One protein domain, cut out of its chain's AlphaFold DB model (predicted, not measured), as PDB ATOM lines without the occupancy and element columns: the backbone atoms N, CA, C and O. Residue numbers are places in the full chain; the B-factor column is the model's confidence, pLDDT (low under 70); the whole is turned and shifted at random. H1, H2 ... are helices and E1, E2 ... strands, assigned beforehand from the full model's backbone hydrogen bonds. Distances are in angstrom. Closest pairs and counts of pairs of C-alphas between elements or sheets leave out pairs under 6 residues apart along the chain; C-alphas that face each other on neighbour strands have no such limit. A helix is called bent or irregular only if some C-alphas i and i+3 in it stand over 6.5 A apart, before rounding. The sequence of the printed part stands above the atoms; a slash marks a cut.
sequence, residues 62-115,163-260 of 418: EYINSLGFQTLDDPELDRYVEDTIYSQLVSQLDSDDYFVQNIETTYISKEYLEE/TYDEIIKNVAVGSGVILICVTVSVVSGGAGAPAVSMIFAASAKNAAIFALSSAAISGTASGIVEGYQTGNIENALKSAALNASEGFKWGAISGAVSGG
ATOM      1  N   GLU A  62      42.477  29.578  71.609       82.19
ATOM      2  CA  GLU A  62      41.718  28.322  71.595       82.19
ATOM      3  C   GLU A  62      40.297  28.501  72.150       82.19
ATOM      4  O   GLU A  62      39.330  28.082  71.509       82.19
ATOM      5  N   TYR A  63      40.156  29.176  73.296       82.56
ATOM      6  CA  TYR A  63      38.849  29.453  73.886       82.56
ATOM      7  C   TYR A  63      38.006  30.355  72.982       82.56
ATOM      8  O   TYR A  63      36.863  30.015  72.680       82.56
ATOM      9  N   ILE A  64      38.565  31.458  72.487       83.69
ATOM     10  CA  ILE A  64      37.831  32.395  71.624       83.69
ATOM     11  C   ILE A  64      37.395  31.721  70.320       83.69
ATOM     12  O   ILE A  64      36.255  31.888  69.892       83.69
ATOM     13  N   ASN A  65      38.250  30.891  69.720       83.88
ATOM     14  CA  ASN A  65      37.870  30.117  68.539       83.88
ATOM     15  C   ASN A  65      36.740  29.117  68.838       83.88
ATOM     16  O   ASN A  65      35.913  28.858  67.965       83.88
ATOM     17  N   SER A  66      36.664  28.586  70.065       83.50
ATOM     18  CA  SER A  66      35.578  27.689  70.483       83.50
ATOM     19  C   SER A  66      34.219  28.388  70.630       83.50
ATOM     20  O   SER A  66      33.190  27.727  70.492       83.50
ATOM     21  N   LEU A  67      34.202  29.711  70.850       85.12
ATOM     22  CA  LEU A  67      32.968  30.507  70.919       85.12
ATOM     23  C   LEU A  67      32.304  30.663  69.544       85.12
ATOM     24  O   LEU A  67      31.093  30.846  69.463       85.12
ATOM     25  N   GLY A  68      33.077  30.531  68.462       84.88
ATOM     26  CA  GLY A  68      32.536  30.414  67.112       84.88
ATOM     27  C   GLY A  68      31.932  31.697  66.535       84.88
ATOM     28  O   GLY A  68      31.054  31.592  65.679       84.88
ATOM     29  N   PHE A  69      32.397  32.881  66.947       89.19
ATOM     30  CA  PHE A  69      31.973  34.155  66.352       89.19
ATOM     31  C   PHE A  69      32.247  34.177  64.843       89.19
ATOM     32  O   PHE A  69      33.361  33.877  64.400       89.19
ATOM     33  N   GLN A  70      31.245  34.537  64.042       82.44
ATOM     34  CA  GLN A  70      31.350  34.441  62.578       82.44
ATOM     35  C   GLN A  70      31.776  35.759  61.924       82.44
ATOM     36  O   GLN A  70      32.604  35.770  61.010       82.44
ATOM     37  N   THR A  71      31.224  36.875  62.390       90.06
ATOM     38  CA  THR A  71      31.301  38.189  61.741       90.06
ATOM     39  C   THR A  71      31.378  39.304  62.783       90.06
ATOM     40  O   THR A  71      31.154  39.077  63.967       90.06
ATOM     41  N   LEU A  72      31.752  40.513  62.354       91.12
ATOM     42  CA  LEU A  72      31.841  41.676  63.249       91.12
ATOM     43  C   LEU A  72      30.472  42.250  63.657       91.12
ATOM     44  O   LEU A  72      30.433  43.112  64.518       91.12
ATOM     45  N   ASP A  73      29.380  41.807  63.032       91.62
ATOM     46  CA  ASP A  73      27.999  42.182  63.370       91.62
ATOM     47  C   ASP A  73      27.301  41.145  64.268       91.62
ATOM     48  O   ASP A  73      26.083  41.197  64.439       91.62
ATOM     49  N   ASP A  74      28.053  40.175  64.797       92.00
ATOM     50  CA  ASP A  74      27.541  39.139  65.689       92.00
ATOM     51  C   ASP A  74      27.227  39.737  67.079       92.00
ATOM     52  O   ASP A  74      28.150  40.165  67.773       92.00
ATOM     53  N   PRO A  75      25.962  39.740  67.543       89.38
ATOM     54  CA  PRO A  75      25.610  40.320  68.841       89.38
ATOM     55  C   PRO A  75      26.302  39.650  70.037       89.38
ATOM     56  O   PRO A  75      26.473  40.275  71.086       89.38
ATOM     57  N   GLU A  76      26.702  38.379  69.913       90.06
ATOM     58  CA  GLU A  76      27.457  37.698  70.973       90.06
ATOM     59  C   GLU A  76      28.923  38.160  71.008       90.06
ATOM     60  O   GLU A  76      29.539  38.147  72.076       90.06
ATOM     61  N   LEU A  77      29.475  38.613  69.873       92.12
ATOM     62  CA  LEU A  77      30.789  39.258  69.832       92.12
ATOM     63  C   LEU A  77      30.741  40.607  70.550       92.12
ATOM     64  O   LEU A  77      31.616  40.867  71.373       92.12
ATOM     65  N   ASP A  78      29.730  41.431  70.264       91.19
ATOM     66  CA  ASP A  78      29.538  42.742  70.902       91.19
ATOM     67  C   ASP A  78      29.527  42.595  72.426       91.19
ATOM     68  O   ASP A  78      30.349  43.182  73.135       91.19
ATOM     69  N   ARG A  79      28.684  41.685  72.929       89.19
ATOM     70  CA  ARG A  79      28.613  41.370  74.357       89.19
ATOM     71  C   ARG A  79      29.950  40.878  74.916       89.19
ATOM     72  O   ARG A  79      30.371  41.328  75.980       89.19
ATOM     73  N   TYR A  80      30.623  39.954  74.225       91.44
ATOM     74  CA  TYR A  80      31.922  39.441  74.670       91.44
ATOM     75  C   TYR A  80      32.965  40.558  74.783       91.44
ATOM     76  O   TYR A  80      33.717  40.607  75.758       91.44
ATOM     77  N   VAL A  81      33.017  41.457  73.798       93.38
ATOM     78  CA  VAL A  81      33.939  42.596  73.772       93.38
ATOM     79  C   VAL A  81      33.633  43.554  74.922       93.38
ATOM     80  O   VAL A  81      34.554  43.941  75.641       93.38
ATOM     81  N   GLU A  82      32.362  43.898  75.142       93.38
ATOM     82  CA  GLU A  82      31.935  44.762  76.249       93.38
ATOM     83  C   GLU A  82      32.339  44.182  77.612       93.38
ATOM     84  O   GLU A  82      33.009  44.859  78.400       93.38
ATOM     85  N   ASP A  83      32.013  42.909  77.858       91.19
ATOM     86  CA  ASP A  83      32.319  42.200  79.105       91.19
ATOM     87  C   ASP A  83      33.841  42.069  79.327       91.19
ATOM     88  O   ASP A  83      34.354  42.246  80.443       91.19
ATOM     89  N   THR A  84      34.597  41.795  78.260       92.62
ATOM     90  CA  THR A  84      36.057  41.634  78.321       92.62
ATOM     91  C   THR A  84      36.756  42.966  78.576       92.62
ATOM     92  O   THR A  84      37.609  43.049  79.461       92.62
ATOM     93  N   ILE A  85      36.376  44.032  77.864       94.50
ATOM     94  CA  ILE A  85      36.935  45.369  78.092       94.50
ATOM     95  C   ILE A  85      36.591  45.845  79.502       94.50
ATOM     96  O   ILE A  85      37.482  46.327  80.201       94.50
ATOM     97  N   TYR A  86      35.339  45.682  79.947       94.81
ATOM     98  CA  TYR A  86      34.912  46.059  81.295       94.81
ATOM     99  C   TYR A  86      35.755  45.360  82.368       94.81
ATOM    100  O   TYR A  86      36.369  46.021  83.207       94.81
ATOM    101  N   SER A  87      35.811  44.026  82.332       92.62
ATOM    102  CA  SER A  87      36.498  43.233  83.358       92.62
ATOM    103  C   SER A  87      37.997  43.534  83.424       92.62
ATOM    104  O   SER A  87      38.553  43.682  84.516       92.62
ATOM    105  N   GLN A  88      38.650  43.691  82.271       93.62
ATOM    106  CA  GLN A  88      40.065  44.048  82.199       93.62
ATOM    107  C   GLN A  88      40.316  45.479  82.667       93.62
ATOM    108  O   GLN A  88      41.232  45.686  83.454       93.62
ATOM    109  N   LEU A  89      39.493  46.446  82.257       94.31
ATOM    110  CA  LEU A  89      39.644  47.844  82.659       94.31
ATOM    111  C   LEU A  89      39.469  48.016  84.175       94.31
ATOM    112  O   LEU A  89      40.294  48.654  84.822       94.31
ATOM    113  N   VAL A  90      38.449  47.386  84.769       95.12
ATOM    114  CA  VAL A  90      38.244  47.391  86.230       95.12
ATOM    115  C   VAL A  90      39.412  46.715  86.967       95.12
ATOM    116  O   VAL A  90      39.754  47.096  88.092       95.12
ATOM    117  N   SER A  91      40.036  45.705  86.357       93.94
ATOM    118  CA  SER A  91      41.206  45.021  86.924       93.94
ATOM    119  C   SER A  91      42.501  45.818  86.765       93.94
ATOM    120  O   SER A  91      43.362  45.728  87.629       93.94
ATOM    121  N   GLN A  92      42.651  46.582  85.683       93.62
ATOM    122  CA  GLN A  92      43.820  47.424  85.422       93.62
ATOM    123  C   GLN A  92      43.816  48.684  86.290       93.62
ATOM    124  O   GLN A  92      44.849  49.016  86.861       93.62
ATOM    125  N   LEU A  93      42.660  49.345  86.432       92.19
ATOM    126  CA  LEU A  93      42.518  50.540  87.271       92.19
ATOM    127  C   LEU A  93      42.650  50.222  88.765       92.19
ATOM    128  O   LEU A  93      43.219  51.014  89.509       92.19
ATOM    129  N   ASP A  94      42.076  49.092  89.195       93.81
ATOM    130  CA  ASP A  94      42.132  48.533  90.557       93.81
ATOM    131  C   ASP A  94      42.020  49.538  91.721       93.81
ATOM    132  O   ASP A  94      42.636  49.384  92.775       93.81
ATOM    133  N   SER A  95      41.207  50.578  91.549       91.38
ATOM    134  CA  SER A  95      41.022  51.637  92.538       91.38
ATOM    135  C   SER A  95      39.555  52.042  92.616       91.38
ATOM    136  O   SER A  95      38.857  52.085  91.603       91.38
ATOM    137  N   ASP A  96      39.096  52.336  93.829       88.94
ATOM    138  CA  ASP A  96      37.792  52.941  94.099       88.94
ATOM    139  C   ASP A  96      37.786  54.450  93.818       88.94
ATOM    140  O   ASP A  96      36.738  55.072  93.927       88.94
ATOM    141  N   ASP A  97      38.913  55.022  93.373       88.94
ATOM    142  CA  ASP A  97      38.995  56.358  92.770       88.94
ATOM    143  C   ASP A  97      38.366  56.419  91.372       88.94
ATOM    144  O   ASP A  97      38.170  57.512  90.827       88.94
ATOM    145  N   TYR A  98      38.041  55.266  90.782       89.81
ATOM    146  CA  TYR A  98      37.442  55.166  89.460       89.81
ATOM    147  C   TYR A  98      36.162  54.343  89.470       89.81
ATOM    148  O   TYR A  98      36.027  53.360  90.194       89.81
ATOM    149  N   PHE A  99      35.240  54.713  88.587       91.31
ATOM    150  CA  PHE A  99      34.058  53.916  88.302       91.31
ATOM    151  C   PHE A  99      33.849  53.794  86.797       91.31
ATOM    152  O   PHE A  99      33.565  54.784  86.116       91.31
ATOM    153  N   VAL A 100      33.987  52.579  86.269       92.62
ATOM    154  CA  VAL A 100      33.660  52.254  84.878       92.62
ATOM    155  C   VAL A 100      32.138  52.243  84.743       92.62
ATOM    156  O   VAL A 100      31.469  51.331  85.229       92.62
ATOM    157  N   GLN A 101      31.599  53.286  84.113       87.50
ATOM    158  CA  GLN A 101      30.161  53.561  84.029       87.50
ATOM    159  C   GLN A 101      29.478  52.914  82.831       87.50
ATOM    160  O   GLN A 101      28.266  52.689  82.874       87.50
ATOM    161  N   ASN A 102      30.213  52.716  81.739       87.44
ATOM    162  CA  ASN A 102      29.671  52.169  80.505       87.44
ATOM    163  C   ASN A 102      30.793  51.652  79.607       87.44
ATOM    164  O   ASN A 102      31.799  52.348  79.444       87.44
ATOM    165  N   ILE A 103      30.569  50.487  79.005       90.88
ATOM    166  CA  ILE A 103      31.245  50.020  77.795       90.88
ATOM    167  C   ILE A 103      30.122  49.712  76.813       90.88
ATOM    168  O   ILE A 103      29.217  48.962  77.161       90.88
ATOM    169  N   GLU A 104      30.147  50.331  75.642       90.56
ATOM    170  CA  GLU A 104      29.119  50.136  74.622       90.56
ATOM    171  C   GLU A 104      29.780  49.997  73.264       90.56
ATOM    172  O   GLU A 104      30.704  50.744  72.928       90.56
ATOM    173  N   THR A 105      29.299  49.036  72.493       92.38
ATOM    174  CA  THR A 105      29.787  48.746  71.155       92.38
ATOM    175  C   THR A 105      28.716  49.019  70.107       92.38
ATOM    176  O   THR A 105      27.514  48.949  70.352       92.38
ATOM    177  N   THR A 106      29.141  49.423  68.914       91.44
ATOM    178  CA  THR A 106      28.247  49.584  67.767       91.44
ATOM    179  C   THR A 106      28.983  49.223  66.495       91.44
ATOM    180  O   THR A 106      29.969  49.867  66.129       91.44
ATOM    181  N   TYR A 107      28.477  48.217  65.789       92.75
ATOM    182  CA  TYR A 107      28.981  47.851  64.478       92.75
ATOM    183  C   TYR A 107      28.494  48.812  63.383       92.75
ATOM    184  O   TYR A 107      27.308  49.125  63.271       92.75
ATOM    185  N   ILE A 108      29.426  49.231  62.533       90.31
ATOM    186  CA  ILE A 108      29.189  50.001  61.317       90.31
ATOM    187  C   ILE A 108      29.717  49.196  60.134       90.31
ATOM    188  O   ILE A 108      30.914  48.906  60.043       90.31
ATOM    189  N   SER A 109      28.831  48.852  59.200       90.50
ATOM    190  CA  SER A 109      29.218  48.070  58.029       90.50
ATOM    191  C   SER A 109      30.088  48.871  57.068       90.50
ATOM    192  O   SER A 109      29.983  50.096  56.950       90.50
ATOM    193  N   LYS A 110      30.940  48.162  56.331       87.75
ATOM    194  CA  LYS A 110      31.742  48.764  55.272       87.75
ATOM    195  C   LYS A 110      30.865  49.432  54.209       87.75
ATOM    196  O   LYS A 110      31.206  50.518  53.763       87.75
ATOM    197  N   GLU A 111      29.744  48.820  53.834       86.56
ATOM    198  CA  GLU A 111      28.824  49.374  52.836       86.56
ATOM    199  C   GLU A 111      28.272  50.728  53.289       86.56
ATOM    200  O   GLU A 111      28.225  51.666  52.501       86.56
ATOM    201  N   TYR A 112      27.930  50.864  54.573       86.19
ATOM    202  CA  TYR A 112      27.477  52.135  55.127       86.19
ATOM    203  C   TYR A 112      28.584  53.198  55.101       86.19
ATOM    204  O   TYR A 112      28.327  54.346  54.745       86.19
ATOM    205  N   LEU A 113      29.830  52.825  55.421       84.38
ATOM    206  CA  LEU A 113      30.976  53.739  55.323       84.38
ATOM    207  C   LEU A 113      31.235  54.189  53.876       84.38
ATOM    208  O   LEU A 113      31.520  55.363  53.640       84.38
ATOM    209  N   GLU A 114      31.104  53.280  52.907       83.00
ATOM    210  CA  GLU A 114      31.225  53.584  51.477       83.00
ATOM    211  C   GLU A 114      30.075  54.481  50.984       83.00
ATOM    212  O   GLU A 114      30.307  55.407  50.204       83.00
ATOM    213  N   GLU A 115      28.847  54.263  51.462       80.62
ATOM    214  CA  GLU A 115      27.699  55.129  51.172       80.62
ATOM    215  C   GLU A 115      27.865  56.527  51.772       80.62
ATOM    216  O   GLU A 115      27.592  57.518  51.092       80.62
ATOM    217  N   THR A 163      37.706  64.754  60.760       62.72
ATOM    218  CA  THR A 163      38.794  63.998  61.410       62.72
ATOM    219  C   THR A 163      38.324  62.611  61.840       62.72
ATOM    220  O   THR A 163      39.045  61.624  61.686       62.72
ATOM    221  N   TYR A 164      37.084  62.511  62.322       70.00
ATOM    222  CA  TYR A 164      36.490  61.243  62.738       70.00
ATOM    223  C   TYR A 164      36.294  60.282  61.558       70.00
ATOM    224  O   TYR A 164      36.629  59.099  61.664       70.00
ATOM    225  N   ASP A 165      35.853  60.800  60.407       71.75
ATOM    226  CA  ASP A 165      35.709  60.024  59.172       71.75
ATOM    227  C   ASP A 165      37.068  59.494  58.700       71.75
ATOM    228  O   ASP A 165      37.168  58.353  58.250       71.75
ATOM    229  N   GLU A 166      38.134  60.293  58.820       73.75
ATOM    230  CA  GLU A 166      39.484  59.877  58.435       73.75
ATOM    231  C   GLU A 166      39.999  58.718  59.307       73.75
ATOM    232  O   GLU A 166      40.555  57.746  58.786       73.75
ATOM    233  N   ILE A 167      39.772  58.770  60.623       74.94
ATOM    234  CA  ILE A 167      40.159  57.693  61.548       74.94
ATOM    235  C   ILE A 167      39.381  56.411  61.236       74.94
ATOM    236  O   ILE A 167      39.991  55.351  61.080       74.94
ATOM    237  N   ILE A 168      38.059  56.507  61.067       82.25
ATOM    238  CA  ILE A 168      37.203  55.362  60.725       82.25
ATOM    239  C   ILE A 168      37.653  54.725  59.401       82.25
ATOM    240  O   ILE A 168      37.817  53.505  59.331       82.25
ATOM    241  N   LYS A 169      37.947  55.533  58.372       78.94
ATOM    242  CA  LYS A 169      38.470  55.054  57.079       78.94
ATOM    243  C   LYS A 169      39.819  54.351  57.211       78.94
ATOM    244  O   LYS A 169      40.030  53.299  56.611       78.94
ATOM    245  N   ASN A 170      40.739  54.910  57.994       79.12
ATOM    246  CA  ASN A 170      42.077  54.340  58.178       79.12
ATOM    247  C   ASN A 170      42.045  52.996  58.918       79.12
ATOM    248  O   ASN A 170      42.869  52.105  58.648       79.12
ATOM    249  N   VAL A 171      41.093  52.865  59.843       84.00
ATOM    250  CA  VAL A 171      40.890  51.678  60.667       84.00
ATOM    251  C   VAL A 171      40.119  50.588  59.934       84.00
ATOM    252  O   VAL A 171      40.456  49.428  60.132       84.00
ATOM    253  N   ALA A 172      39.148  50.908  59.077       83.12
ATOM    254  CA  ALA A 172      38.343  49.911  58.373       83.12
ATOM    255  C   ALA A 172      39.209  48.867  57.628       83.12
ATOM    256  O   ALA A 172      39.907  49.163  56.654       83.12
ATOM    257  N   VAL A 173      39.164  47.613  58.090       74.44
ATOM    258  CA  VAL A 173      39.799  46.445  57.468       74.44
ATOM    259  C   VAL A 173      38.767  45.332  57.358       74.44
ATOM    260  O   VAL A 173      38.374  44.735  58.348       74.44
ATOM    261  N   GLY A 174      38.363  44.982  56.137       71.25
ATOM    262  CA  GLY A 174      37.433  43.869  55.929       71.25
ATOM    263  C   GLY A 174      35.973  44.315  55.899       71.25
ATOM    264  O   GLY A 174      35.614  45.066  54.996       71.25
ATOM    265  N   SER A 175      35.136  43.796  56.807       78.56
ATOM    266  CA  SER A 175      33.665  43.882  56.717       78.56
ATOM    267  C   SER A 175      33.046  45.147  57.318       78.56
ATOM    268  O   SER A 175      31.925  45.490  56.960       78.56
ATOM    269  N   GLY A 176      33.758  45.863  58.188       88.25
ATOM    270  CA  GLY A 176      33.236  47.059  58.850       88.25
ATOM    271  C   GLY A 176      34.125  47.526  59.997       88.25
ATOM    272  O   GLY A 176      35.267  47.082  60.129       88.25
ATOM    273  N   VAL A 177      33.605  48.427  60.819       92.00
ATOM    274  CA  VAL A 177      34.261  48.995  62.004       92.00
ATOM    275  C   VAL A 177      33.323  48.817  63.190       92.00
ATOM    276  O   VAL A 177      32.131  49.060  63.064       92.00
ATOM    277  N   ILE A 178      33.853  48.424  64.340       93.31
ATOM    278  CA  ILE A 178      33.134  48.494  65.611       93.31
ATOM    279  C   ILE A 178      33.594  49.771  66.312       93.31
ATOM    280  O   ILE A 178      34.794  49.987  66.516       93.31
ATOM    281  N   LEU A 179      32.637  50.632  66.649       91.69
ATOM    282  CA  LEU A 179      32.846  51.747  67.558       91.69
ATOM    283  C   LEU A 179      32.724  51.233  68.990       91.69
ATOM    284  O   LEU A 179      31.739  50.577  69.308       91.69
ATOM    285  N   ILE A 180      33.698  51.541  69.843       92.06
ATOM    286  CA  ILE A 180      33.660  51.240  71.276       92.06
ATOM    287  C   ILE A 180      33.647  52.553  72.049       92.06
ATOM    288  O   ILE A 180      34.598  53.329  71.967       92.06
ATOM    289  N   CYS A 181      32.599  52.780  72.830       89.25
ATOM    290  CA  CYS A 181      32.495  53.871  73.784       89.25
ATOM    291  C   CYS A 181      32.841  53.364  75.186       89.25
ATOM    292  O   CYS A 181      32.215  52.433  75.690       89.25
ATOM    293  N   VAL A 182      33.823  53.992  75.827       89.88
ATOM    294  CA  VAL A 182      34.232  53.708  77.204       89.88
ATOM    295  C   VAL A 182      34.045  54.965  78.037       89.88
ATOM    296  O   VAL A 182      34.616  56.005  77.713       89.88
ATOM    297  N   THR A 183      33.293  54.869  79.133       87.25
ATOM    298  CA  THR A 183      33.079  55.986  80.063       87.25
ATOM    299  C   THR A 183      33.531  55.609  81.468       87.25
ATOM    300  O   THR A 183      33.021  54.656  82.061       87.25
ATOM    301  N   VAL A 184      34.455  56.394  82.026       87.94
ATOM    302  CA  VAL A 184      34.997  56.211  83.380       87.94
ATOM    303  C   VAL A 184      34.849  57.502  84.180       87.94
ATOM    304  O   VAL A 184      35.256  58.565  83.725       87.94
ATOM    305  N   SER A 185      34.276  57.430  85.378       84.62
ATOM    306  CA  SER A 185      34.248  58.549  86.329       84.62
ATOM    307  C   SER A 185      35.454  58.519  87.255       84.62
ATOM    308  O   SER A 185      35.782  57.461  87.780       84.62
ATOM    309  N   VAL A 186      36.052  59.685  87.517       80.94
ATOM    310  CA  VAL A 186      37.120  59.851  88.520       80.94
ATOM    311  C   VAL A 186      36.516  60.333  89.840       80.94
ATOM    312  O   VAL A 186      36.348  61.530  90.049       80.94
ATOM    313  N   VAL A 187      36.149  59.415  90.730       77.06
ATOM    314  CA  VAL A 187      35.332  59.695  91.926       77.06
ATOM    315  C   VAL A 187      36.098  60.310  93.113       77.06
ATOM    316  O   VAL A 187      35.485  60.744  94.090       77.06
ATOM    317  N   SER A 188      37.421  60.446  93.017       63.50
ATOM    318  CA  SER A 188      38.329  60.837  94.112       63.50
ATOM    319  C   SER A 188      38.283  62.312  94.576       63.50
ATOM    320  O   SER A 188      39.151  62.752  95.330       63.50
ATOM    321  N   GLY A 189      37.276  63.104  94.181       52.69
ATOM    322  CA  GLY A 189      37.305  64.576  94.299       52.69
ATOM    323  C   GLY A 189      36.207  65.279  95.112       52.69
ATOM    324  O   GLY A 189      36.215  66.508  95.182       52.69
ATOM    325  N   GLY A 190      35.254  64.571  95.728       48.84
ATOM    326  CA  GLY A 190      34.032  65.215  96.236       48.84
ATOM    327  C   GLY A 190      33.064  65.598  95.102       48.84
ATOM    328  O   GLY A 190      33.332  65.329  93.935       48.84
ATOM    329  N   ALA A 191      31.888  66.138  95.446       39.84
ATOM    330  CA  ALA A 191      30.735  66.255  94.542       39.84
ATOM    331  C   ALA A 191      31.077  66.827  93.144       39.84
ATOM    332  O   ALA A 191      31.436  67.997  93.028       39.84
ATOM    333  N   GLY A 192      30.897  66.008  92.096       54.22
ATOM    334  CA  GLY A 192      31.034  66.419  90.688       54.22
ATOM    335  C   GLY A 192      32.292  65.931  89.958       54.22
ATOM    336  O   GLY A 192      32.874  66.687  89.185       54.22
ATOM    337  N   ALA A 193      32.701  64.683  90.183       55.16
ATOM    338  CA  ALA A 193      33.767  63.999  89.452       55.16
ATOM    339  C   ALA A 193      33.623  64.098  87.913       55.16
ATOM    340  O   ALA A 193      32.590  63.664  87.392       55.16
ATOM    341  N   PRO A 194      34.629  64.600  87.170       66.50
ATOM    342  CA  PRO A 194      34.587  64.591  85.713       66.50
ATOM    343  C   PRO A 194      34.550  63.145  85.200       66.50
ATOM    344  O   PRO A 194      35.256  62.264  85.701       66.50
ATOM    345  N   ALA A 195      33.701  62.899  84.206       74.94
ATOM    346  CA  ALA A 195      33.729  61.664  83.439       74.94
ATOM    347  C   ALA A 195      34.728  61.813  82.290       74.94
ATOM    348  O   ALA A 195      34.792  62.858  81.645       74.94
ATOM    349  N   VAL A 196      35.501  60.763  82.049       79.38
ATOM    350  CA  VAL A 196      36.358  60.599  80.884       79.38
ATOM    351  C   VAL A 196      35.647  59.638  79.943       79.38
ATOM    352  O   VAL A 196      35.560  58.441  80.228       79.38
ATOM    353  N   SER A 197      35.131  60.165  78.835       80.56
ATOM    354  CA  SER A 197      34.556  59.358  77.759       80.56
ATOM    355  C   SER A 197      35.508  59.278  76.576       80.56
ATOM    356  O   SER A 197      36.062  60.288  76.143       80.56
ATOM    357  N   MET A 198      35.700  58.063  76.075       84.12
ATOM    358  CA  MET A 198      36.634  57.720  75.006       84.12
ATOM    359  C   MET A 198      35.888  56.920  73.948       84.12
ATOM    360  O   MET A 198      35.188  55.966  74.289       84.12
ATOM    361  N   ILE A 199      36.050  57.284  72.678       85.69
ATOM    362  CA  ILE A 199      35.517  56.503  71.559       85.69
ATOM    363  C   ILE A 199      36.685  55.943  70.762       85.69
ATOM    364  O   ILE A 199      37.549  56.692  70.306       85.69
ATOM    365  N   PHE A 200      36.688  54.632  70.555       87.94
ATOM    366  CA  PHE A 200      37.623  53.932  69.686       87.94
ATOM    367  C   PHE A 200      36.885  53.443  68.442       87.94
ATOM    368  O   PHE A 200      35.796  52.892  68.555       87.94
ATOM    369  N   ALA A 201      37.483  53.595  67.265       90.00
ATOM    370  CA  ALA A 201      37.150  52.764  66.116       90.00
ATOM    371  C   ALA A 201      38.126  51.601  66.074       90.00
ATOM    372  O   ALA A 201      39.336  51.806  66.160       90.00
ATOM    373  N   ALA A 202      37.612  50.398  65.868       92.00
ATOM    374  CA  ALA A 202      38.418  49.209  65.682       92.00
ATOM    375  C   ALA A 202      37.858  48.345  64.549       92.00
ATOM    376  O   ALA A 202      36.666  48.351  64.261       92.00
ATOM    377  N   SER A 203      38.719  47.582  63.889       92.44
ATOM    378  CA  SER A 203      38.338  46.675  62.812       92.44
ATOM    379  C   SER A 203      39.305  45.501  62.744       92.44
ATOM    380  O   SER A 203      40.495  45.638  63.042       92.44
ATOM    381  N   ALA A 204      38.807  44.337  62.339       91.06
ATOM    382  CA  ALA A 204      39.603  43.125  62.232       91.06
ATOM    383  C   ALA A 204      39.214  42.292  61.009       91.06
ATOM    384  O   ALA A 204      38.094  42.354  60.513       91.06
ATOM    385  N   LYS A 205      40.137  41.431  60.566       88.81
ATOM    386  CA  LYS A 205      39.890  40.475  59.472       88.81
ATOM    387  C   LYS A 205      38.767  39.479  59.776       88.81
ATOM    388  O   LYS A 205      38.151  38.983  58.838       88.81
ATOM    389  N   ASN A 206      38.562  39.134  61.045       88.25
ATOM    390  CA  ASN A 206      37.488  38.260  61.507       88.25
ATOM    391  C   ASN A 206      37.156  38.548  62.982       88.25
ATOM    392  O   ASN A 206      37.915  39.231  63.675       88.25
ATOM    393  N   ALA A 207      36.030  38.006  63.445       90.56
ATOM    394  CA  ALA A 207      35.507  38.215  64.790       90.56
ATOM    395  C   ALA A 207      36.428  37.689  65.904       90.56
ATOM    396  O   ALA A 207      36.600  38.359  66.916       90.56
ATOM    397  N   ALA A 208      37.089  36.543  65.706       89.31
ATOM    398  CA  ALA A 208      38.011  35.982  66.698       89.31
ATOM    399  C   ALA A 208      39.224  36.898  66.954       89.31
ATOM    400  O   ALA A 208      39.592  37.148  68.102       89.31
ATOM    401  N   ILE A 209      39.813  37.464  65.893       89.38
ATOM    402  CA  ILE A 209      40.897  38.453  66.014       89.38
ATOM    403  C   ILE A 209      40.398  39.713  66.728       89.38
ATOM    404  O   ILE A 209      41.133  40.295  67.526       89.38
ATOM    405  N   PHE A 210      39.160  40.136  66.458       92.81
ATOM    406  CA  PHE A 210      38.569  41.278  67.148       92.81
ATOM    407  C   PHE A 210      38.386  40.999  68.644       92.81
ATOM    408  O   PHE A 210      38.829  41.793  69.468       92.81
ATOM    409  N   ALA A 211      37.815  39.850  69.008       90.69
ATOM    410  CA  ALA A 211      37.622  39.431  70.395       90.69
ATOM    411  C   ALA A 211      38.943  39.449  71.191       90.69
ATOM    412  O   ALA A 211      39.006  40.037  72.273       90.69
ATOM    413  N   LEU A 212      40.025  38.917  70.606       87.81
ATOM    414  CA  LEU A 212      41.381  38.942  71.180       87.81
ATOM    415  C   LEU A 212      41.926  40.364  71.401       87.81
ATOM    416  O   LEU A 212      42.776  40.582  72.265       87.81
ATOM    417  N   SER A 213      41.459  41.344  70.627       89.00
ATOM    418  CA  SER A 213      41.951  42.724  70.689       89.00
ATOM    419  C   SER A 213      41.428  43.532  71.881       89.00
ATOM    420  O   SER A 213      41.989  44.586  72.192       89.00
ATOM    421  N   SER A 214      40.421  43.018  72.598       89.81
ATOM    422  CA  SER A 214      39.818  43.654  73.778       89.81
ATOM    423  C   SER A 214      40.858  44.066  74.831       89.81
ATOM    424  O   SER A 214      40.755  45.148  75.402       89.81
ATOM    425  N   ALA A 215      41.925  43.271  75.002       85.81
ATOM    426  CA  ALA A 215      43.051  43.568  75.898       85.81
ATOM    427  C   ALA A 215      43.837  44.830  75.524       85.81
ATOM    428  O   ALA A 215      44.280  45.580  76.395       85.81
ATOM    429  N   ALA A 216      44.012  45.080  74.227       87.19
ATOM    430  CA  ALA A 216      44.683  46.286  73.759       87.19
ATOM    431  C   ALA A 216      43.804  47.528  73.985       87.19
ATOM    432  O   ALA A 216      44.314  48.581  74.375       87.19
ATOM    433  N   ILE A 217      42.490  47.396  73.773       90.06
ATOM    434  CA  ILE A 217      41.524  48.486  73.956       90.06
ATOM    435  C   ILE A 217      41.395  48.842  75.445       90.06
ATOM    436  O   ILE A 217      41.516  50.017  75.795       90.06
ATOM    437  N   SER A 218      41.234  47.852  76.330       90.50
ATOM    438  CA  SER A 218      41.148  48.072  77.782       90.50
ATOM    439  C   SER A 218      42.421  48.705  78.344       90.50
ATOM    440  O   SER A 218      42.344  49.740  79.007       90.50
ATOM    441  N   GLY A 219      43.599  48.179  77.981       87.88
ATOM    442  CA  GLY A 219      44.884  48.736  78.416       87.88
ATOM    443  C   GLY A 219      45.086  50.183  77.966       87.88
ATOM    444  O   GLY A 219      45.614  51.009  78.711       87.88
ATOM    445  N   THR A 220      44.601  50.520  76.770       87.62
ATOM    446  CA  THR A 220      44.609  51.900  76.279       87.62
ATOM    447  C   THR A 220      43.667  52.788  77.080       87.62
ATOM    448  O   THR A 220      44.072  53.871  77.504       87.62
ATOM    449  N   ALA A 221      42.426  52.349  77.296       89.12
ATOM    450  CA  ALA A 221      41.452  53.097  78.081       89.12
ATOM    451  C   ALA A 221      41.978  53.377  79.499       89.12
ATOM    452  O   ALA A 221      41.913  54.518  79.954       89.12
ATOM    453  N   SER A 222      42.590  52.380  80.149       89.50
ATOM    454  CA  SER A 222      43.253  52.546  81.450       89.50
ATOM    455  C   SER A 222      44.358  53.603  81.384       89.50
ATOM    456  O   SER A 222      44.375  54.535  82.185       89.50
ATOM    457  N   GLY A 223      45.234  53.528  80.377       85.69
ATOM    458  CA  GLY A 223      46.317  54.497  80.191       85.69
ATOM    459  C   GLY A 223      45.833  55.933  79.949       85.69
ATOM    460  O   GLY A 223      46.463  56.878  80.420       85.69
ATOM    461  N   ILE A 224      44.705  56.123  79.256       84.62
ATOM    462  CA  ILE A 224      44.083  57.448  79.080       84.62
ATOM    463  C   ILE A 224      43.520  57.964  80.408       84.62
ATOM    464  O   ILE A 224      43.742  59.129  80.744       84.62
ATOM    465  N   VAL A 225      42.832  57.115  81.173       84.31
ATOM    466  CA  VAL A 225      42.279  57.468  82.490       84.31
ATOM    467  C   VAL A 225      43.393  57.861  83.472       84.31
ATOM    468  O   VAL A 225      43.307  58.901  84.125       84.31
ATOM    469  N   GLU A 226      44.493  57.110  83.519       82.12
ATOM    470  CA  GLU A 226      45.673  57.460  84.322       82.12
ATOM    471  C   GLU A 226      46.388  58.717  83.796       82.12
ATOM    472  O   GLU A 226      46.837  59.578  84.562       82.12
ATOM    473  N   GLY A 227      46.471  58.868  82.471       78.31
ATOM    474  CA  GLY A 227      46.990  60.064  81.809       78.31
ATOM    475  C   GLY A 227      46.219  61.324  82.203       78.31
ATOM    476  O   GLY A 227      46.823  62.378  82.408       78.31
ATOM    477  N   TYR A 228      44.901  61.205  82.380       76.94
ATOM    478  CA  TYR A 228      44.046  62.276  82.882       76.94
ATOM    479  C   TYR A 228      44.430  62.698  84.301       76.94
ATOM    480  O   TYR A 228      44.659  63.885  84.538       76.94
ATOM    481  N   GLN A 229      44.602  61.748  85.227       73.69
ATOM    482  CA  GLN A 229      45.022  62.066  86.597       73.69
ATOM    483  C   GLN A 229      46.421  62.689  86.671       73.69
ATOM    484  O   GLN A 229      46.667  63.596  87.464       73.69
ATOM    485  N   THR A 230      47.347  62.211  85.844       76.62
ATOM    486  CA  THR A 230      48.746  62.667  85.855       76.62
ATOM    487  C   THR A 230      48.976  63.958  85.062       76.62
ATOM    488  O   THR A 230      50.098  64.467  85.033       76.62
ATOM    489  N   GLY A 231      47.937  64.506  84.417       72.25
ATOM    490  CA  GLY A 231      48.038  65.681  83.548       72.25
ATOM    491  C   GLY A 231      48.797  65.418  82.242       72.25
ATOM    492  O   GLY A 231      49.216  66.358  81.571       72.25
ATOM    493  N   ASN A 232      48.986  64.148  81.877       76.00
ATOM    494  CA  ASN A 232      49.761  63.700  80.724       76.00
ATOM    495  C   ASN A 232      48.877  63.063  79.635       76.00
ATOM    496  O   ASN A 232      49.233  62.058  79.013       76.00
ATOM    497  N   ILE A 233      47.702  63.658  79.413       68.81
ATOM    498  CA  ILE A 233      46.685  63.166  78.474       68.81
ATOM    499  C   ILE A 233      47.252  63.062  77.056       68.81
ATOM    500  O   ILE A 233      46.977  62.089  76.366       68.81
ATOM    501  N   GLU A 234      48.076  64.020  76.619       66.69
ATOM    502  CA  GLU A 234      48.606  64.049  75.251       66.69
ATOM    503  C   GLU A 234      49.462  62.814  74.928       66.69
ATOM    504  O   GLU A 234      49.316  62.224  73.858       66.69
ATOM    505  N   ASN A 235      50.310  62.359  75.856       67.88
ATOM    506  CA  ASN A 235      51.113  61.153  75.637       67.88
ATOM    507  C   ASN A 235      50.269  59.873  75.701       67.88
ATOM    508  O   ASN A 235      50.522  58.940  74.932       67.88
ATOM    509  N   ALA A 236      49.261  59.835  76.577       69.62
ATOM    510  CA  ALA A 236      48.323  58.719  76.644       69.62
ATOM    511  C   ALA A 236      47.497  58.616  75.350       69.62
ATOM    512  O   ALA A 236      47.439  57.555  74.731       69.62
ATOM    513  N   LEU A 237      46.970  59.743  74.865       66.88
ATOM    514  CA  LEU A 237      46.214  59.827  73.620       66.88
ATOM    515  C   LEU A 237      47.086  59.516  72.401       66.88
ATOM    516  O   LEU A 237      46.650  58.811  71.501       66.88
ATOM    517  N   LYS A 238      48.343  59.970  72.371       68.19
ATOM    518  CA  LYS A 238      49.272  59.648  71.280       68.19
ATOM    519  C   LYS A 238      49.589  58.155  71.209       68.19
ATOM    520  O   LYS A 238      49.702  57.613  70.113       68.19
ATOM    521  N   SER A 239      49.709  57.494  72.358       65.38
ATOM    522  CA  SER A 239      49.885  56.037  72.427       65.38
ATOM    523  C   SER A 239      48.620  55.291  71.981       65.38
ATOM    524  O   SER A 239      48.712  54.181  71.456       65.38
ATOM    525  N   ALA A 240      47.460  55.936  72.136       66.31
ATOM    526  CA  ALA A 240      46.150  55.456  71.715       66.31
ATOM    527  C   ALA A 240      45.768  55.798  70.264       66.31
ATOM    528  O   ALA A 240      44.777  55.279  69.756       66.31
ATOM    529  N   ALA A 241      46.511  56.700  69.611       62.03
ATOM    530  CA  ALA A 241      46.043  57.369  68.402       62.03
ATOM    531  C   ALA A 241      45.806  56.381  67.255       62.03
ATOM    532  O   ALA A 241      44.744  56.437  66.650       62.03
ATOM    533  N   LEU A 242      46.734  55.450  66.997       62.59
ATOM    534  CA  LEU A 242      46.570  54.364  66.024       62.59
ATOM    535  C   LEU A 242      47.558  53.224  66.319       62.59
ATOM    536  O   LEU A 242      48.763  53.465  66.386       62.59
ATOM    537  N   ASN A 243      47.083  51.978  66.396       66.31
ATOM    538  CA  ASN A 243      47.939  50.786  66.358       66.31
ATOM    539  C   ASN A 243      47.356  49.746  65.388       66.31
ATOM    540  O   ASN A 243      46.141  49.627  65.223       66.31
ATOM    541  N   ALA A 244      48.233  48.988  64.727       66.12
ATOM    542  CA  ALA A 244      47.843  47.993  63.735       66.12
ATOM    543  C   ALA A 244      48.714  46.734  63.832       66.12
ATOM    544  O   ALA A 244      49.939  46.821  63.908       66.12
ATOM    545  N   SER A 245      48.076  45.569  63.783       74.44
ATOM    546  CA  SER A 245      48.706  44.270  63.539       74.44
ATOM    547  C   SER A 245      48.275  43.734  62.167       74.44
ATOM    548  O   SER A 245      47.452  44.340  61.480       74.44
ATOM    549  N   GLU A 246      48.812  42.587  61.736       72.38
ATOM    550  CA  GLU A 246      48.478  42.006  60.423       72.38
ATOM    551  C   GLU A 246      46.979  41.718  60.223       72.38
ATOM    552  O   GLU A 246      46.547  41.544  59.080       72.38
ATOM    553  N   GLY A 247      46.177  41.652  61.290       81.06
ATOM    554  CA  GLY A 247      44.749  41.336  61.222       81.06
ATOM    555  C   GLY A 247      43.819  42.299  61.948       81.06
ATOM    556  O   GLY A 247      42.612  42.098  61.861       81.06
ATOM    557  N   PHE A 248      44.349  43.314  62.627       88.31
ATOM    558  CA  PHE A 248      43.589  44.225  63.476       88.31
ATOM    559  C   PHE A 248      44.103  45.652  63.312       88.31
ATOM    560  O   PHE A 248      45.313  45.880  63.292       88.31
ATOM    561  N   LYS A 249      43.191  46.613  63.220       89.12
ATOM    562  CA  LYS A 249      43.494  48.040  63.268       89.12
ATOM    563  C   LYS A 249      42.548  48.716  64.236       89.12
ATOM    564  O   LYS A 249      41.389  48.327  64.331       89.12
ATOM    565  N   TRP A 250      43.020  49.766  64.885       87.94
ATOM    566  CA  TRP A 250      42.166  50.626  65.688       87.94
ATOM    567  C   TRP A 250      42.770  52.017  65.855       87.94
ATOM    568  O   TRP A 250      43.962  52.219  65.601       87.94
ATOM    569  N   GLY A 251      41.932  52.955  66.282       82.25
ATOM    570  CA  GLY A 251      42.292  54.332  66.588       82.25
ATOM    571  C   GLY A 251      41.268  55.001  67.489       82.25
ATOM    572  O   GLY A 251      40.068  54.760  67.362       82.25
ATOM    573  N   ALA A 252      41.737  55.851  68.396       77.75
ATOM    574  CA  ALA A 252      40.860  56.720  69.172       77.75
ATOM    575  C   ALA A 252      40.259  57.810  68.264       77.75
ATOM    576  O   ALA A 252      41.005  58.523  67.602       77.75
ATOM    577  N   ILE A 253      38.927  57.926  68.238       67.44
ATOM    578  CA  ILE A 253      38.147  58.911  67.469       67.44
ATOM    579  C   ILE A 253      38.012  60.201  68.271       67.44
ATOM    580  O   ILE A 253      38.412  61.257  67.797       67.44
ATOM    581  N   SER A 254      37.494  60.120  69.498       62.62
ATOM    582  CA  SER A 254      37.427  61.250  70.422       62.62
ATOM    583  C   SER A 254      38.422  61.042  71.561       62.62
ATOM    584  O   SER A 254      38.439  60.004  72.227       62.62
ATOM    585  N   GLY A 255      39.287  62.039  71.777       54.59
ATOM    586  CA  GLY A 255      40.060  62.127  73.014       54.59
ATOM    587  C   GLY A 255      39.114  62.294  74.203       54.59
ATOM    588  O   GLY A 255      38.011  62.798  74.026       54.59
ATOM    589  N   ALA A 256      39.554  61.865  75.390       51.44
ATOM    590  CA  ALA A 256      38.853  62.014  76.667       51.44
ATOM    591  C   ALA A 256      38.009  63.305  76.739       51.44
ATOM    592  O   ALA A 256      38.548  64.382  76.994       51.44
ATOM    593  N   VAL A 257      36.694  63.210  76.515       52.25
ATOM    594  CA  VAL A 257      35.799  64.364  76.667       52.25
ATOM    595  C   VAL A 257      35.513  64.505  78.155       52.25
ATOM    596  O   VAL A 257      34.716  63.750  78.706       52.25
ATOM    597  N   SER A 258      36.193  65.441  78.819       51.03
ATOM    598  CA  SER A 258      35.881  65.821  80.197       51.03
ATOM    599  C   SER A 258      34.812  66.910  80.187       51.03
ATOM    600  O   SER A 258      35.130  68.088  80.025       51.03
ATOM    601  N   GLY A 259      33.542  66.537  80.318       44.12
ATOM    602  CA  GLY A 259      32.467  67.525  80.401       44.12
ATOM    603  C   GLY A 259      32.307  68.068  81.820       44.12
ATOM    604  O   GLY A 259      32.262  67.311  82.792       44.12
ATOM    605  N   GLY A 260      32.173  69.392  81.934       36.19
ATOM    606  CA  GLY A 260      31.458  69.992  83.059       36.19
ATOM    607  C   GLY A 260      30.000  69.522  83.052       36.19
ATOM    608  O   GLY A 260      29.520  69.018  82.039       36.19
TER     609      GLY A 260
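What this domain is: This is residues 62 to 115 and 163 to 260 of the 418 residues of the protein "A nuclease of the HNH/ENDO VII superfamily with conserved LHH" of Ruminococcus albus (UniProt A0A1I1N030). A twisted sheet of four strands has three helices, H2, H5 and H6, side by side over one face, with the long H5 between the other two and the sheet curling round it. Near one end of the sheet the short helix H4 covers part of the opposite face, which is otherwise largely bare, while H3 grazes the sheet at that end and H1 packs on the first turns of H5. The printed part has 152 residues, with six named helices and four named strands in the order H1 H2 E1 H3 H4 E2 E3 H5 H6 E4. The sheet's order is E1 - E2 - E3 - E4, antiparallel throughout, and the class is mixed, helices and strands. The whole is compact, with a radius of gyration of the C-alphas of 15.3 A and spans of 45 by 35 by 23 A.

Where its parts are: The printed part begins with H1, residues 62 to 67, whose first C-alpha, that of Glu 62, is at (41.718, 28.322, 71.595). H2, residues 75 to 93, is 27.0 A long, and E1, residues 98 to 109, is 33.3 A long. H3 follows directly with residues 110 to 115. After the cut come H4, residues 163 to 171, and E2, residues 176 to 186, which is 32.5 A long. E3, residues 195 to 204, measures 28.8 A. H5, residues 207 to 229, is the longest helix at 33.7 A and begins at C-alpha 207, (35.507, 38.215, 64.790). H6 holds residues 233 to 240, 10.3 A from first to last C-alpha. E4, residues 248 to 258, is 28.4 A long and ends at C-alpha 258, (35.881, 65.821, 80.197).

How they stand to each other: E1 and E4 are the edge strands of the sheet. E1 and E2 are antiparallel at 167 degrees, with N 104 and O 181 within hydrogen-bond range at 2.9 A. E2 and E3 form a hairpin, with N 180 and O 200 at 2.8 A. E3 and E4 are antiparallel at 166 degrees, with N 201 and O 251 at 2.8 A. The domain has three layers, helices on both faces of a sheet: H2, H5 and H6 on one face, H4 on the other. H5 is the hub, touching three helices; it has a kink of 31 degrees near residue 215 and is irregular, but only just: C-alphas 212 and 215 are 6.8 A apart. H2 and H5 touch, closest at the C-alphas of Ile 85 and Ser 218, 5.0 A, and run the same way at a shallow tilt of 34 degrees, only just short of steep. H2 is over E1 and E2 at a height over the sheet of 8.7 A. H5, with its residues 220 to 227 alone, touches H6; the two form a helical hairpin, closest at the C-alphas of Gly 227 and Ile 233, 4.6 A. H6 is over E4 at a height over the sheet of 9.7 A. H1 touches residues 208 to 212 of H5, about perpendicular at 76 degrees, closest at the C-alphas of Ile 64 and Ala 208, 6.1 A. H4 is over E3 and, only just, E4, on which 3 of its C-alphas fall. H3 and H4 are close but not clearly touching, with the C-alphas of Leu 113 and Lys 169 7.8 A apart. Every O i to N i+4 pair is within hydrogen-bond range in H1, H2, H3, H4 and H6; in H5 16 of 19 are.

The domain as a whole: The two C-alphas farthest apart, those of Glu 115 and Gly 190, are 46.6 A apart. Residues 116 to 162 are not printed, and C-alphas 115 and 163 are 17.5 A apart across this cut. Of the links printed whole, none is long. The mean pLDDT of the printed part is 81.5; it is under 70 at residue 163 and residues 188 to 194, 233 to 244 and 253 to 260.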